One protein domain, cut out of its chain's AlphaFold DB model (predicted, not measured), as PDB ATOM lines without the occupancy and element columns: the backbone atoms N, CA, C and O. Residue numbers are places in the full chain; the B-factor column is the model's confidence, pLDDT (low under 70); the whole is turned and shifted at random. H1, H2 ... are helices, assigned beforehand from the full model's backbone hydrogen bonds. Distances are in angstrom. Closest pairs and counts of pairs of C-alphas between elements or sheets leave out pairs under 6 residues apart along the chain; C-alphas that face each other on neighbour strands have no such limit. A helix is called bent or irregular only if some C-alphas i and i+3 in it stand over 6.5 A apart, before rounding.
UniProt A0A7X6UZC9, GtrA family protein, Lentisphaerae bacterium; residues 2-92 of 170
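AT A GLANCE: This is residues 2 to 92 of the 170 residues of the protein "GtrA family protein" of Lentisphaerae bacterium (UniProt A0A7X6UZC9). One long helix, H2, makes most of the length of a thin rod, and H4 folds back beside its later part, running opposite ways. At one end the short H1 sticks out with residues 2 to 9; at the other end the short H3 sits off to the side away from H4 and touches neither. The printed part has 91 residues with four named helices in the order H1, H2, H3, H4 and no named strand, and its class is all helix. It is extended, with a radius of gyration of the C-alphas of 18.9 A and spans of 59 by 28 by 16 A.

IN THESE COORDINATES: Find C-alpha 2 at (36.127, 2.448, 50.911), where H1 begins; it covers residues 2 to 11. H2, residues 17 to 45, runs 41.0 A from C-alpha 17 at (17.550, -9.385, 54.738). H3 holds residues 55 to 64 and measures 14.0 A. H4, residues 73 to 92, runs 28.7 A to C-alpha 92 at (9.586, -16.803, 35.771); it is irregular, with C-alphas 74 and 77 7.4 A apart.

HOW THE PARTS SIT: Look first at H1 and H2, close but not clearly touching: their closest C-alphas, Tyr 10 and Val 19, are 6.8 A apart, at a steep tilt of 58 degrees, the same way. H2 touches H4 with residues 31 to 43 alone; the closest C-alphas, Ala 38 and Ala 87, are 4.9 A apart. Their tilt of 35.4 degrees is only just steep, opposite ways. H3 is apart from H1, H2 and H4, and H1 is apart from H4. Each O i to N i+4 pair is within hydrogen-bond range in H1, H2 and H3; in H4, 14 of 16 are.

THE WHOLE: The C-alphas of Ser 2 and Val 74, the two farthest apart, are 62.1 A apart. The printed part has no cut; the link from H1 to H2 is tight, and those from H2 to H3 and H3 to H4 are short. The mean pLDDT of the printed part is 89.7; look for values under 70 at residues 2 to 10.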
ATOM      1  N   SER A   2      37.234   2.867  50.013       60.16
ATOM      2  CA  SER A   2      36.127   2.448  50.911       60.16
ATOM      3  C   SER A   2      34.794   2.192  50.181       60.16
ATOM      4  O   SER A   2      34.096   1.231  50.491       60.16
ATOM      5  N   TRP A   3      34.475   2.986  49.152       53.84
ATOM      6  CA  TRP A   3      33.226   2.873  48.383       53.84
ATOM      7  C   TRP A   3      33.066   1.542  47.629       53.84
ATOM      8  O   TRP A   3      32.009   0.921  47.709       53.84
ATOM      9  N   GLN A   4      34.123   1.049  46.975       61.66
ATOM     10  CA  GLN A   4      34.106  -0.241  46.261       61.66
ATOM     11  C   GLN A   4      33.881  -1.436  47.206       61.66
ATOM     12  O   GLN A   4      33.164  -2.372  46.862       61.66
ATOM     13  N   ARG A   5      34.433  -1.389  48.428       59.97
ATOM     14  CA  ARG A   5      34.218  -2.425  49.454       59.97
ATOM     15  C   ARG A   5      32.768  -2.463  49.946       59.97
ATOM     16  O   ARG A   5      32.215  -3.546  50.110       59.97
ATOM     17  N   ASN A   6      32.138  -1.301  50.119       60.25
ATOM     18  CA  ASN A   6      30.730  -1.217  50.515       60.25
ATOM     19  C   ASN A   6      29.789  -1.716  49.405       60.25
ATOM     20  O   ASN A   6      28.876  -2.488  49.689       60.25
ATOM     21  N   LEU A   7      30.054  -1.353  48.145       63.44
ATOM     22  CA  LEU A   7      29.317  -1.859  46.978       63.44
ATOM     23  C   LEU A   7      29.396  -3.387  46.864       63.44
ATOM     24  O   LEU A   7      28.361  -4.037  46.746       63.44
ATOM     25  N   ASN A   8      30.587  -3.976  47.008       65.19
ATOM     26  CA  ASN A   8      30.738  -5.434  46.980       65.19
ATOM     27  C   ASN A   8      29.965  -6.132  48.109       65.19
ATOM     28  O   ASN A   8      29.412  -7.208  47.888       65.19
ATOM     29  N   ARG A   9      29.852  -5.517  49.294       64.19
ATOM     30  CA  ARG A   9      29.057  -6.074  50.401       64.19
ATOM     31  C   ARG A   9      27.559  -6.086  50.085       64.19
ATOM     32  O   ARG A   9      26.904  -7.093  50.338       64.19
ATOM     33  N   TYR A  10      27.026  -5.013  49.496       65.06
ATOM     34  CA  TYR A  10      25.609  -4.930  49.105       65.06
ATOM     35  C   TYR A  10      25.260  -5.801  47.891       65.06
ATOM     36  O   TYR A  10      24.144  -6.312  47.799       65.06
ATOM     37  N   LEU A  11      26.209  -6.003  46.975       71.00
ATOM     38  CA  LEU A  11      26.027  -6.854  45.799       71.00
ATOM     39  C   LEU A  11      26.222  -8.345  46.114       71.00
ATOM     40  O   LEU A  11      25.693  -9.178  45.380       71.00
ATOM     41  N   SER A  12      26.881  -8.687  47.225       74.62
ATOM     42  CA  SER A  12      27.057 -10.071  47.674       74.62
ATOM     43  C   SER A  12      25.732 -10.775  48.009       74.62
ATOM     44  O   SER A  12      24.695 -10.148  48.253       74.62
ATOM     45  N   HIS A  13      25.774 -12.106  48.057       76.38
ATOM     46  CA  HIS A  13      24.649 -12.915  48.531       76.38
ATOM     47  C   HIS A  13      24.462 -12.866  50.059       76.38
ATOM     48  O   HIS A  13      23.397 -13.230  50.546       76.38
ATOM     49  N   GLU A  14      25.464 -12.395  50.810       72.31
ATOM     50  CA  GLU A  14      25.419 -12.249  52.280       72.31
ATOM     51  C   GLU A  14      24.876 -10.887  52.724       72.31
ATOM     52  O   GLU A  14      25.074 -10.452  53.858       72.31
ATOM     53  N   ALA A  15      24.211 -10.172  51.819       76.75
ATOM     54  CA  ALA A  15      23.573  -8.916  52.157       76.75
ATOM     55  C   ALA A  15      22.497  -9.120  53.241       76.75
ATOM     56  O   ALA A  15      21.894 -10.188  53.363       76.75
ATOM     57  N   THR A  16      22.230  -8.077  54.030       85.06
ATOM     58  CA  THR A  16      21.196  -8.126  55.072       85.06
ATOM     59  C   THR A  16      19.821  -8.462  54.469       85.06
ATOM     60  O   THR A  16      19.588  -8.174  53.289       85.06
ATOM     61  N   PRO A  17      18.871  -9.014  55.252       86.00
ATOM     62  CA  PRO A  17      17.550  -9.385  54.738       86.00
ATOM     63  C   PRO A  17      16.841  -8.258  53.975       86.00
ATOM     64  O   PRO A  17      16.249  -8.508  52.928       86.00
ATOM     65  N   LEU A  18      16.973  -7.011  54.442       86.50
ATOM     66  CA  LEU A  18      16.412  -5.837  53.771       86.50
ATOM     67  C   LEU A  18      17.034  -5.602  52.386       86.50
ATOM     68  O   LEU A  18      16.320  -5.364  51.418       86.50
ATOM     69  N   VAL A  19      18.359  -5.704  52.261       87.88
ATOM     70  CA  VAL A  19      19.045  -5.509  50.975       87.88
ATOM     71  C   VAL A  19      18.711  -6.645  50.007       87.88
ATOM     72  O   VAL A  19      18.453  -6.390  48.832       87.88
ATOM     73  N   GLN A  20      18.639  -7.890  50.488       88.88
ATOM     74  CA  GLN A  20      18.159  -9.014  49.680       88.88
ATOM     75  C   GLN A  20      16.719  -8.795  49.202       88.88
ATOM     76  O   GLN A  20      16.430  -9.053  48.040       88.88
ATOM     77  N   PHE A  21      15.827  -8.287  50.058       89.81
ATOM     78  CA  PHE A  21      14.447  -7.962  49.685       89.81
ATOM     79  C   PHE A  21      14.374  -6.863  48.615       89.81
ATOM     80  O   PHE A  21      13.577  -6.957  47.684       89.81
ATOM     81  N   ILE A  22      15.240  -5.847  48.687       91.06
ATOM     82  CA  ILE A  22      15.342  -4.813  47.647       91.06
ATOM     83  C   ILE A  22      15.826  -5.430  46.328       91.06
ATOM     84  O   ILE A  22      15.178  -5.245  45.299       91.06
ATOM     85  N   LYS A  23      16.908  -6.224  46.345       91.44
ATOM     86  CA  LYS A  23      17.417  -6.934  45.152       91.44
ATOM     87  C   LYS A  23      16.343  -7.840  44.544       91.44
ATOM     88  O   LYS A  23      16.153  -7.855  43.331       91.44
ATOM     89  N   TYR A  24      15.617  -8.551  45.400       92.81
ATOM     90  CA  TYR A  24      14.486  -9.391  45.037       92.81
ATOM     91  C   TYR A  24      13.362  -8.590  44.369       92.81
ATOM     92  O   TYR A  24      12.853  -8.991  43.325       92.81
ATOM     93  N   SER A  25      13.011  -7.433  44.931       91.94
ATOM     94  CA  SER A  25      11.970  -6.556  44.388       91.94
ATOM     95  C   SER A  25      12.363  -5.991  43.022       91.94
ATOM     96  O   SER A  25      11.539  -5.970  42.112       91.94
ATOM     97  N   VAL A  26      13.635  -5.618  42.836       94.38
ATOM     98  CA  VAL A  26      14.176  -5.192  41.532       94.38
ATOM     99  C   VAL A  26      14.114  -6.336  40.516       94.38
ATOM    100  O   VAL A  26      13.638  -6.136  39.400       94.38
ATOM    101  N   ALA A  27      14.521  -7.549  40.903       94.38
ATOM    102  CA  ALA A  27      14.397  -8.735  40.053       94.38
ATOM    103  C   ALA A  27      12.933  -9.024  39.675       94.38
ATOM    104  O   ALA A  27      12.650  -9.406  38.541       94.38
ATOM    105  N   GLY A  28      12.001  -8.809  40.608       93.38
ATOM    106  CA  GLY A  28      10.562  -8.874  40.364       93.38
ATOM    107  C   GLY A  28      10.093  -7.832  39.348       93.38
ATOM    108  O   GLY A  28       9.407  -8.189  38.399       93.38
ATOM    109  N   GLY A  29      10.518  -6.573  39.485       94.44
ATOM    110  CA  GLY A  29      10.195  -5.506  38.531       94.44
ATOM    111  C   GLY A  29      10.682  -5.804  37.109       94.44
ATOM    112  O   GLY A  29       9.926  -5.642  36.152       94.44
ATOM    113  N   ILE A  30      11.908  -6.323  36.971       96.44
ATOM    114  CA  ILE A  30      12.447  -6.774  35.678       96.44
ATOM    115  C   ILE A  30      11.598  -7.918  35.114       96.44
ATOM    116  O   ILE A  30      11.233  -7.893  33.941       96.44
ATOM    117  N   ALA A  31      11.240  -8.902  35.942       95.94
ATOM    118  CA  ALA A  31      10.396 -10.013  35.515       95.94
ATOM    119  C   ALA A  31       9.002  -9.548  35.062       95.94
ATOM    120  O   ALA A  31       8.505 -10.050  34.059       95.94
ATOM    121  N   THR A  32       8.398  -8.559  35.726       94.75
ATOM    122  CA  THR A  32       7.128  -7.951  35.295       94.75
ATOM    123  C   THR A  32       7.264  -7.287  33.928       94.75
ATOM    124  O   THR A  32       6.418  -7.498  33.064       94.75
ATOM    125  N   ALA A  33       8.338  -6.526  33.692       96.25
ATOM    126  CA  ALA A  33       8.585  -5.923  32.383       96.25
ATOM    127  C   ALA A  33       8.737  -6.996  31.291       96.25
ATOM    128  O   ALA A  33       8.109  -6.902  30.238       96.25
ATOM    129  N   VAL A  34       9.494  -8.065  31.573       97.88
ATOM    130  CA  VAL A  34       9.620  -9.225  30.677       97.88
ATOM    131  C   VAL A  34       8.269  -9.896  30.439       97.88
ATOM    132  O   VAL A  34       7.982 -10.264  29.306       97.88
ATOM    133  N   HIS A  35       7.425 -10.035  31.466       97.06
ATOM    134  CA  HIS A  35       6.082 -10.603  31.329       97.06
ATOM    135  C   HIS A  35       5.227  -9.776  30.376       97.06
ATOM    136  O   HIS A  35       4.621 -10.340  29.475       97.06
ATOM    137  N   ILE A  36       5.199  -8.451  30.544       95.25
ATOM    138  CA  ILE A  36       4.438  -7.549  29.669       95.25
ATOM    139  C   ILE A  36       4.926  -7.705  28.228       95.25
ATOM    140  O   ILE A  36       4.124  -7.969  27.338       95.25
ATOM    141  N   VAL A  37       6.237  -7.631  27.992       95.62
ATOM    142  CA  VAL A  37       6.804  -7.780  26.644       95.62
ATOM    143  C   VAL A  37       6.486  -9.156  26.053       95.62
ATOM    144  O   VAL A  37       6.004  -9.240  24.928       95.62
ATOM    145  N   ALA A  38       6.697 -10.235  26.808       97.56
ATOM    146  CA  ALA A  38       6.419 -11.593  26.353       97.56
ATOM    147  C   ALA A  38       4.929 -11.802  26.050       97.56
ATOM    148  O   ALA A  38       4.604 -12.429  25.046       97.56
ATOM    149  N   PHE A  39       4.032 -11.246  26.870       97.44
ATOM    150  CA  PHE A  39       2.590 -11.287  26.641       97.44
ATOM    151  C   PHE A  39       2.213 -10.567  25.349       97.44
ATOM    152  O   PHE A  39       1.495 -11.136  24.536       97.44
ATOM    153  N   PHE A  40       2.718  -9.349  25.133       95.06
ATOM    154  CA  PHE A  40       2.420  -8.590  23.920       95.06
ATOM    155  C   PHE A  40       2.969  -9.274  22.671       95.06
ATOM    156  O   PHE A  40       2.243  -9.411  21.694       95.06
ATOM    157  N   LEU A  41       4.205  -9.780  22.705       94.94
ATOM    158  CA  LEU A  41       4.780 -10.521  21.579       94.94
ATOM    159  C   LEU A  41       3.981 -11.800  21.283       94.94
ATOM    160  O   LEU A  41       3.649 -12.072  20.132       94.94
ATOM    161  N   ALA A  42       3.613 -12.557  22.315       96.81
ATOM    162  CA  ALA A  42       2.772 -13.742  22.183       96.81
ATOM    163  C   ALA A  42       1.391 -13.417  21.604       96.81
ATOM    164  O   ALA A  42       0.945 -14.062  20.658       96.81
ATOM    165  N   GLY A  43       0.738 -12.409  22.182       95.75
ATOM    166  CA  GLY A  43      -0.598 -11.946  21.831       95.75
ATOM    167  C   GLY A  43      -0.671 -11.242  20.479       95.75
ATOM    168  O   GLY A  43      -1.765 -11.029  19.965       95.75
ATOM    169  N   PHE A  44       0.477 -10.878  19.905       94.19
ATOM    170  CA  PHE A  44       0.585 -10.293  18.575       94.19
ATOM    171  C   PHE A  44       0.923 -11.350  17.515       94.19
ATOM    172  O   PHE A  44       0.268 -11.396  16.478       94.19
ATOM    173  N   PHE A  45       1.916 -12.214  17.769       94.56
ATOM    174  CA  PHE A  45       2.468 -13.123  16.753       94.56
ATOM    175  C   PHE A  45       1.947 -14.564  16.806       94.56
ATOM    176  O   PHE A  45       1.882 -15.210  15.765       94.56
ATOM    177  N   LEU A  46       1.627 -15.096  17.989       95.81
ATOM    178  CA  LEU A  46       1.287 -16.520  18.155       95.81
ATOM    179  C   LEU A  46      -0.200 -16.736  18.428       95.81
ATOM    180  O   LEU A  46      -0.809 -17.657  17.891       95.81
ATOM    181  N   PHE A  47      -0.781 -15.882  19.268       96.00
ATOM    182  CA  PHE A  47      -2.160 -15.979  19.727       96.00
ATOM    183  C   PHE A  47      -2.831 -14.605  19.604       96.00
ATOM    184  O   PHE A  47      -2.965 -13.924  20.619       96.00
ATOM    185  N   PRO A  48      -3.222 -14.160  18.392       95.94
ATOM    186  CA  PRO A  48      -3.756 -12.817  18.155       95.94
ATOM    187  C   PRO A  48      -4.890 -12.435  19.117       95.94
ATOM    188  O   PRO A  48      -6.030 -12.870  18.964       95.94
ATOM    189  N   CYS A  49      -4.579 -11.632  20.134       95.75
ATOM    190  CA  CYS A  49      -5.536 -11.190  21.153       95.75
ATOM    191  C   CYS A  49      -5.410  -9.706  21.522       95.75
ATOM    192  O   CYS A  49      -6.241  -9.194  22.275       95.75
ATOM    193  N   VAL A  50      -4.381  -9.021  21.010       94.31
ATOM    194  CA  VAL A  50      -4.161  -7.582  21.207       94.31
ATOM    195  C   VAL A  50      -4.944  -6.810  20.148       94.31
ATOM    196  O   VAL A  50      -4.685  -6.937  18.956       94.31
ATOM    197  N   THR A  51      -5.913  -6.011  20.583       93.56
ATOM    198  CA  THR A  51      -6.779  -5.221  19.696       93.56
ATOM    199  C   THR A  51      -6.210  -3.829  19.439       93.56
ATOM    200  O   THR A  51      -5.458  -3.308  20.260       93.56
ATOM    201  N   ALA A  52      -6.660  -3.164  18.373       92.38
ATOM    202  CA  ALA A  52      -6.308  -1.766  18.090       92.38
ATOM    203  C   ALA A  52      -6.680  -0.789  19.224       92.38
ATOM    204  O   ALA A  52      -6.051   0.256  19.373       92.38
ATOM    205  N   GLU A  53      -7.673  -1.141  20.047       91.62
ATOM    206  CA  GLU A  53      -8.101  -0.316  21.178       91.62
ATOM    207  C   GLU A  53      -7.190  -0.405  22.410       91.62
ATOM    208  O   GLU A  53      -7.319   0.413  23.325       91.62
ATOM    209  N   ASP A  54      -6.260  -1.363  22.442       91.38
ATOM    210  CA  ASP A  54      -5.346  -1.533  23.568       91.38
ATOM    211  C   ASP A  54      -4.412  -0.308  23.698       91.38
ATOM    212  O   ASP A  54      -3.820   0.113  22.699       91.38
ATOM    213  N   PRO A  55      -4.246   0.289  24.896       92.44
ATOM    214  CA  PRO A  55      -3.425   1.487  25.075       92.44
ATOM    215  C   PRO A  55      -1.976   1.339  24.597       92.44
ATOM    216  O   PRO A  55      -1.420   2.277  24.024       92.44
ATOM    217  N   LEU A  56      -1.359   0.172  24.809       89.56
ATOM    218  CA  LEU A  56       0.007  -0.083  24.352       89.56
ATOM    219  C   LEU A  56       0.042  -0.275  22.836       89.56
ATOM    220  O   LEU A  56       0.978   0.193  22.190       89.56
ATOM    221  N   MET A  57      -0.999  -0.865  22.247       92.50
ATOM    222  CA  MET A  57      -1.129  -0.944  20.791       92.50
ATOM    223  C   MET A  57      -1.309   0.443  20.158       92.50
ATOM    224  O   MET A  57      -0.639   0.755  19.178       92.50
ATOM    225  N   LYS A  58      -2.125   1.325  20.749       93.38
ATOM    226  CA  LYS A  58      -2.252   2.725  20.301       93.38
ATOM    227  C   LYS A  58      -0.919   3.465  20.353       93.38
ATOM    228  O   LYS A  58      -0.576   4.179  19.414       93.38
ATOM    229  N   LEU A  59      -0.153   3.267  21.426       92.06
ATOM    230  CA  LEU A  59       1.178   3.851  21.568       92.06
ATOM    231  C   LEU A  59       2.143   3.332  20.490       92.06
ATOM    232  O   LEU A  59       2.833   4.126  19.857       92.06
ATOM    233  N   LEU A  60       2.176   2.019  20.246       90.12
ATOM    234  CA  LEU A  60       3.026   1.420  19.211       90.12
ATOM    235  C   LEU A  60       2.630   1.865  17.796       90.12
ATOM    236  O   LEU A  60       3.506   2.128  16.974       90.12
ATOM    237  N   ALA A  61       1.332   1.998  17.521       92.19
ATOM    238  CA  ALA A  61       0.836   2.537  16.262       92.19
ATOM    239  C   ALA A  61       1.281   3.997  16.065       92.19
ATOM    240  O   ALA A  61       1.774   4.346  14.995       92.19
ATOM    241  N   ALA A  62       1.181   4.828  17.106       92.94
ATOM    242  CA  ALA A  62       1.580   6.234  17.048       92.94
ATOM    243  C   ALA A  62       3.101   6.433  16.906       92.94
ATOM    244  O   ALA A  62       3.532   7.335  16.193       92.94
ATOM    245  N   LEU A  63       3.915   5.612  17.578       94.00
ATOM    246  CA  LEU A  63       5.377   5.758  17.585       94.00
ATOM    247  C   LEU A  63       6.072   5.057  16.413       94.00
ATOM    248  O   LEU A  63       7.096   5.539  15.936       94.00
ATOM    249  N   PHE A  64       5.546   3.913  15.973       93.06
ATOM    250  CA  PHE A  64       6.234   3.015  15.040       93.06
ATOM    251  C   PHE A  64       5.386   2.623  13.822       93.06
ATOM    252  O   PHE A  64       5.855   1.852  12.988       93.06
ATOM    253  N   GLY A  65       4.144   3.108  13.705       91.19
ATOM    254  CA  GLY A  65       3.258   2.776  12.584       91.19
ATOM    255  C   GLY A  65       2.799   1.314  12.559       91.19
ATOM    256  O   GLY A  65       2.381   0.814  11.515       91.19
ATOM    257  N   VAL A  66       2.890   0.601  13.687       91.44
ATOM    258  CA  VAL A  66       2.513  -0.817  13.768       91.44
ATOM    259  C   VAL A  66       0.990  -0.948  13.762       91.44
ATOM    260  O   VAL A  66       0.308  -0.382  14.613       91.44
ATOM    261  N   SER A  67       0.453  -1.723  12.820       91.44
ATOM    262  CA  SER A  67      -0.972  -2.074  12.799       91.44
ATOM    263  C   SER A  67      -1.265  -3.239  13.740       91.44
ATOM    264  O   SER A  67      -0.465  -4.167  13.851       91.44
ATOM    265  N   ALA A  68      -2.417  -3.198  14.409       91.50
ATOM    266  CA  ALA A  68      -2.875  -4.303  15.243       91.50
ATOM    267  C   ALA A  68      -3.124  -5.566  14.394       91.50
ATOM    268  O   ALA A  68      -3.530  -5.448  13.232       91.50
ATOM    269  N   PRO A  69      -2.914  -6.772  14.951       92.50
ATOM    270  CA  PRO A  69      -3.237  -8.007  14.255       92.50
ATOM    271  C   PRO A  69      -4.756  -8.146  14.097       92.50
ATOM    272  O   PRO A  69      -5.540  -7.569  14.854       92.50
ATOM    273  N   VAL A  70      -5.183  -8.956  13.130       93.50
ATOM    274  CA  VAL A  70      -6.592  -9.348  13.019       93.50
ATOM    275  C   VAL A  70      -6.913 -10.300  14.170       93.50
ATOM    276  O   VAL A  70      -6.291 -11.354  14.302       93.50
ATOM    277  N   VAL A  71      -7.874  -9.915  15.008       94.56
ATOM    278  CA  VAL A  71      -8.293 -10.682  16.187       94.56
ATOM    279  C   VAL A  71      -9.684 -11.253  15.956       94.56
ATOM    280  O   VAL A  71     -10.618 -10.530  15.618       94.56
ATOM    281  N   GLU A  72      -9.833 -12.554  16.190       94.44
ATOM    282  CA  GLU A  72     -11.134 -13.215  16.226       94.44
ATOM    283  C   GLU A  72     -11.724 -13.116  17.640       94.44
ATOM    284  O   GLU A  72     -11.197 -13.706  18.587       94.44
ATOM    285  N   GLU A  73     -12.826 -12.375  17.805       93.50
ATOM    286  CA  GLU A  73     -13.367 -12.047  19.136       93.50
ATOM    287  C   GLU A  73     -13.765 -13.293  19.945       93.50
ATOM    288  O   GLU A  73     -13.567 -13.336  21.159       93.50
ATOM    289  N   VAL A  74     -14.237 -14.350  19.274       95.19
ATOM    290  CA  VAL A  74     -14.608 -15.625  19.913       95.19
ATOM    291  C   VAL A  74     -13.390 -16.323  20.539       95.19
ATOM    292  O   VAL A  74     -13.514 -16.994  21.565       95.19
ATOM    293  N   LEU A  75     -12.198 -16.149  19.957       95.69
ATOM    294  CA  LEU A  75     -10.956 -16.764  20.435       95.69
ATOM    295  C   LEU A  75     -10.134 -15.841  21.338       95.69
ATOM    296  O   LEU A  75      -9.288 -16.333  22.089       95.69
ATOM    297  N   ARG A  76     -10.400 -14.530  21.327       95.44
ATOM    298  CA  ARG A  76      -9.579 -13.508  21.993       95.44
ATOM    299  C   ARG A  76      -9.286 -13.824  23.458       95.44
ATOM    300  O   ARG A  76      -8.133 -13.779  23.875       95.44
ATOM    301  N   ALA A  77     -10.304 -14.192  24.236       96.06
ATOM    302  CA  ALA A  77     -10.133 -14.516  25.653       96.06
ATOM    303  C   ALA A  77      -9.249 -15.758  25.872       96.06
ATOM    304  O   ALA A  77      -8.403 -15.780  26.765       96.06
ATOM    305  N   ARG A  78      -9.408 -16.787  25.032       97.19
ATOM    306  CA  ARG A  78      -8.616 -18.022  25.103       97.19
ATOM    307  C   ARG A  78      -7.159 -17.766  24.717       97.19
ATOM    308  O   ARG A  78      -6.251 -18.226  25.403       97.19
ATOM    309  N   TYR A  79      -6.943 -16.991  23.662       97.69
ATOM    310  CA  TYR A  79      -5.618 -16.582  23.209       97.69
ATOM    311  C   TYR A  79      -4.906 -15.688  24.220       97.69
ATOM    312  O   TYR A  79      -3.727 -15.910  24.486       97.69
ATOM    313  N   ALA A  80      -5.626 -14.785  24.888       96.50
ATOM    314  CA  ALA A  80      -5.078 -14.016  26.000       96.50
ATOM    315  C   ALA A  80      -4.621 -14.923  27.157       96.50
ATOM    316  O   ALA A  80      -3.558 -14.692  27.730       96.50
ATOM    317  N   ILE A  81      -5.363 -15.991  27.480       96.62
ATOM    318  CA  ILE A  81      -4.928 -16.971  28.489       96.62
ATOM    319  C   ILE A  81      -3.638 -17.668  28.043       96.62
ATOM    320  O   ILE A  81      -2.690 -17.721  28.821       96.62
ATOM    321  N   TYR A  82      -3.558 -18.148  26.799       97.50
ATOM    322  CA  TYR A  82      -2.356 -18.816  26.280       97.50
ATOM    323  C   TYR A  82      -1.135 -17.893  26.254       97.50
ATOM    324  O   TYR A  82      -0.066 -18.271  26.740       97.50
ATOM    325  N   ALA A  83      -1.306 -16.662  25.769       97.12
ATOM    326  CA  ALA A  83      -0.272 -15.634  25.787       97.12
ATOM    327  C   ALA A  83       0.191 -15.334  27.221       97.12
ATOM    328  O   ALA A  83       1.392 -15.274  27.483       97.12
ATOM    329  N   ASN A  84      -0.740 -15.220  28.173       96.44
ATOM    330  CA  ASN A  84      -0.422 -14.962  29.575       96.44
ATOM    331  C   ASN A  84       0.287 -16.141  30.252       96.44
ATOM    332  O   ASN A  84       1.230 -15.925  31.009       96.44
ATOM    333  N   THR A  85      -0.109 -17.381  29.964       95.75
ATOM    334  CA  THR A  85       0.582 -18.576  30.468       95.75
ATOM    335  C   THR A  85       2.007 -18.656  29.927       95.75
ATOM    336  O   THR A  85       2.936 -18.909  30.693       95.75
ATOM    337  N   MET A  86       2.210 -18.391  28.634       96.56
ATOM    338  CA  MET A  86       3.553 -18.382  28.057       96.56
ATOM    339  C   MET A  86       4.408 -17.254  28.650       96.56
ATOM    340  O   MET A  86       5.542 -17.495  29.067       96.56
ATOM    341  N   ALA A  87       3.850 -16.047  28.769       97.25
ATOM    342  CA  ALA A  87       4.513 -14.910  29.399       97.25
ATOM    343  C   ALA A  87       4.894 -15.195  30.857       97.25
ATOM    344  O   ALA A  87       6.003 -14.860  31.269       97.25
ATOM    345  N   PHE A  88       4.022 -15.876  31.607       95.12
ATOM    346  CA  PHE A  88       4.288 -16.299  32.979       95.12
ATOM    347  C   PHE A  88       5.494 -17.239  33.057       95.12
ATOM    348  O   PHE A  88       6.344 -17.069  33.928       95.12
ATOM    349  N   ILE A  89       5.612 -18.212  32.151       95.75
ATOM    350  CA  ILE A  89       6.761 -19.128  32.134       95.75
ATOM    351  C   ILE A  89       8.044 -18.360  31.800       95.75
ATOM    352  O   ILE A  89       9.023 -18.460  32.538       95.75
ATOM    353  N   VAL A  90       8.035 -17.553  30.734       97.12
ATOM    354  CA  VAL A  90       9.207 -16.779  30.288       97.12
ATOM    355  C   VAL A  90       9.682 -15.814  31.375       97.12
ATOM    356  O   VAL A  90      10.870 -15.781  31.707       97.12
ATOM    357  N   SER A  91       8.763 -15.063  31.985       96.94
ATOM    358  CA  SER A  91       9.095 -14.126  33.057       96.94
ATOM    359  C   SER A  91       9.631 -14.838  34.296       96.94
ATOM    360  O   SER A  91      10.602 -14.370  34.892       96.94
ATOM    361  N   ASN A  92       9.080 -16.002  34.656       95.56
ATOM    362  CA  ASN A  92       9.586 -16.803  35.771       95.56
ATOM    363  C   ASN A  92      10.967 -17.399  35.494       95.56
ATOM    364  O   ASN A  92      11.768 -17.461  36.423       95.56
TER     365      ASN A  92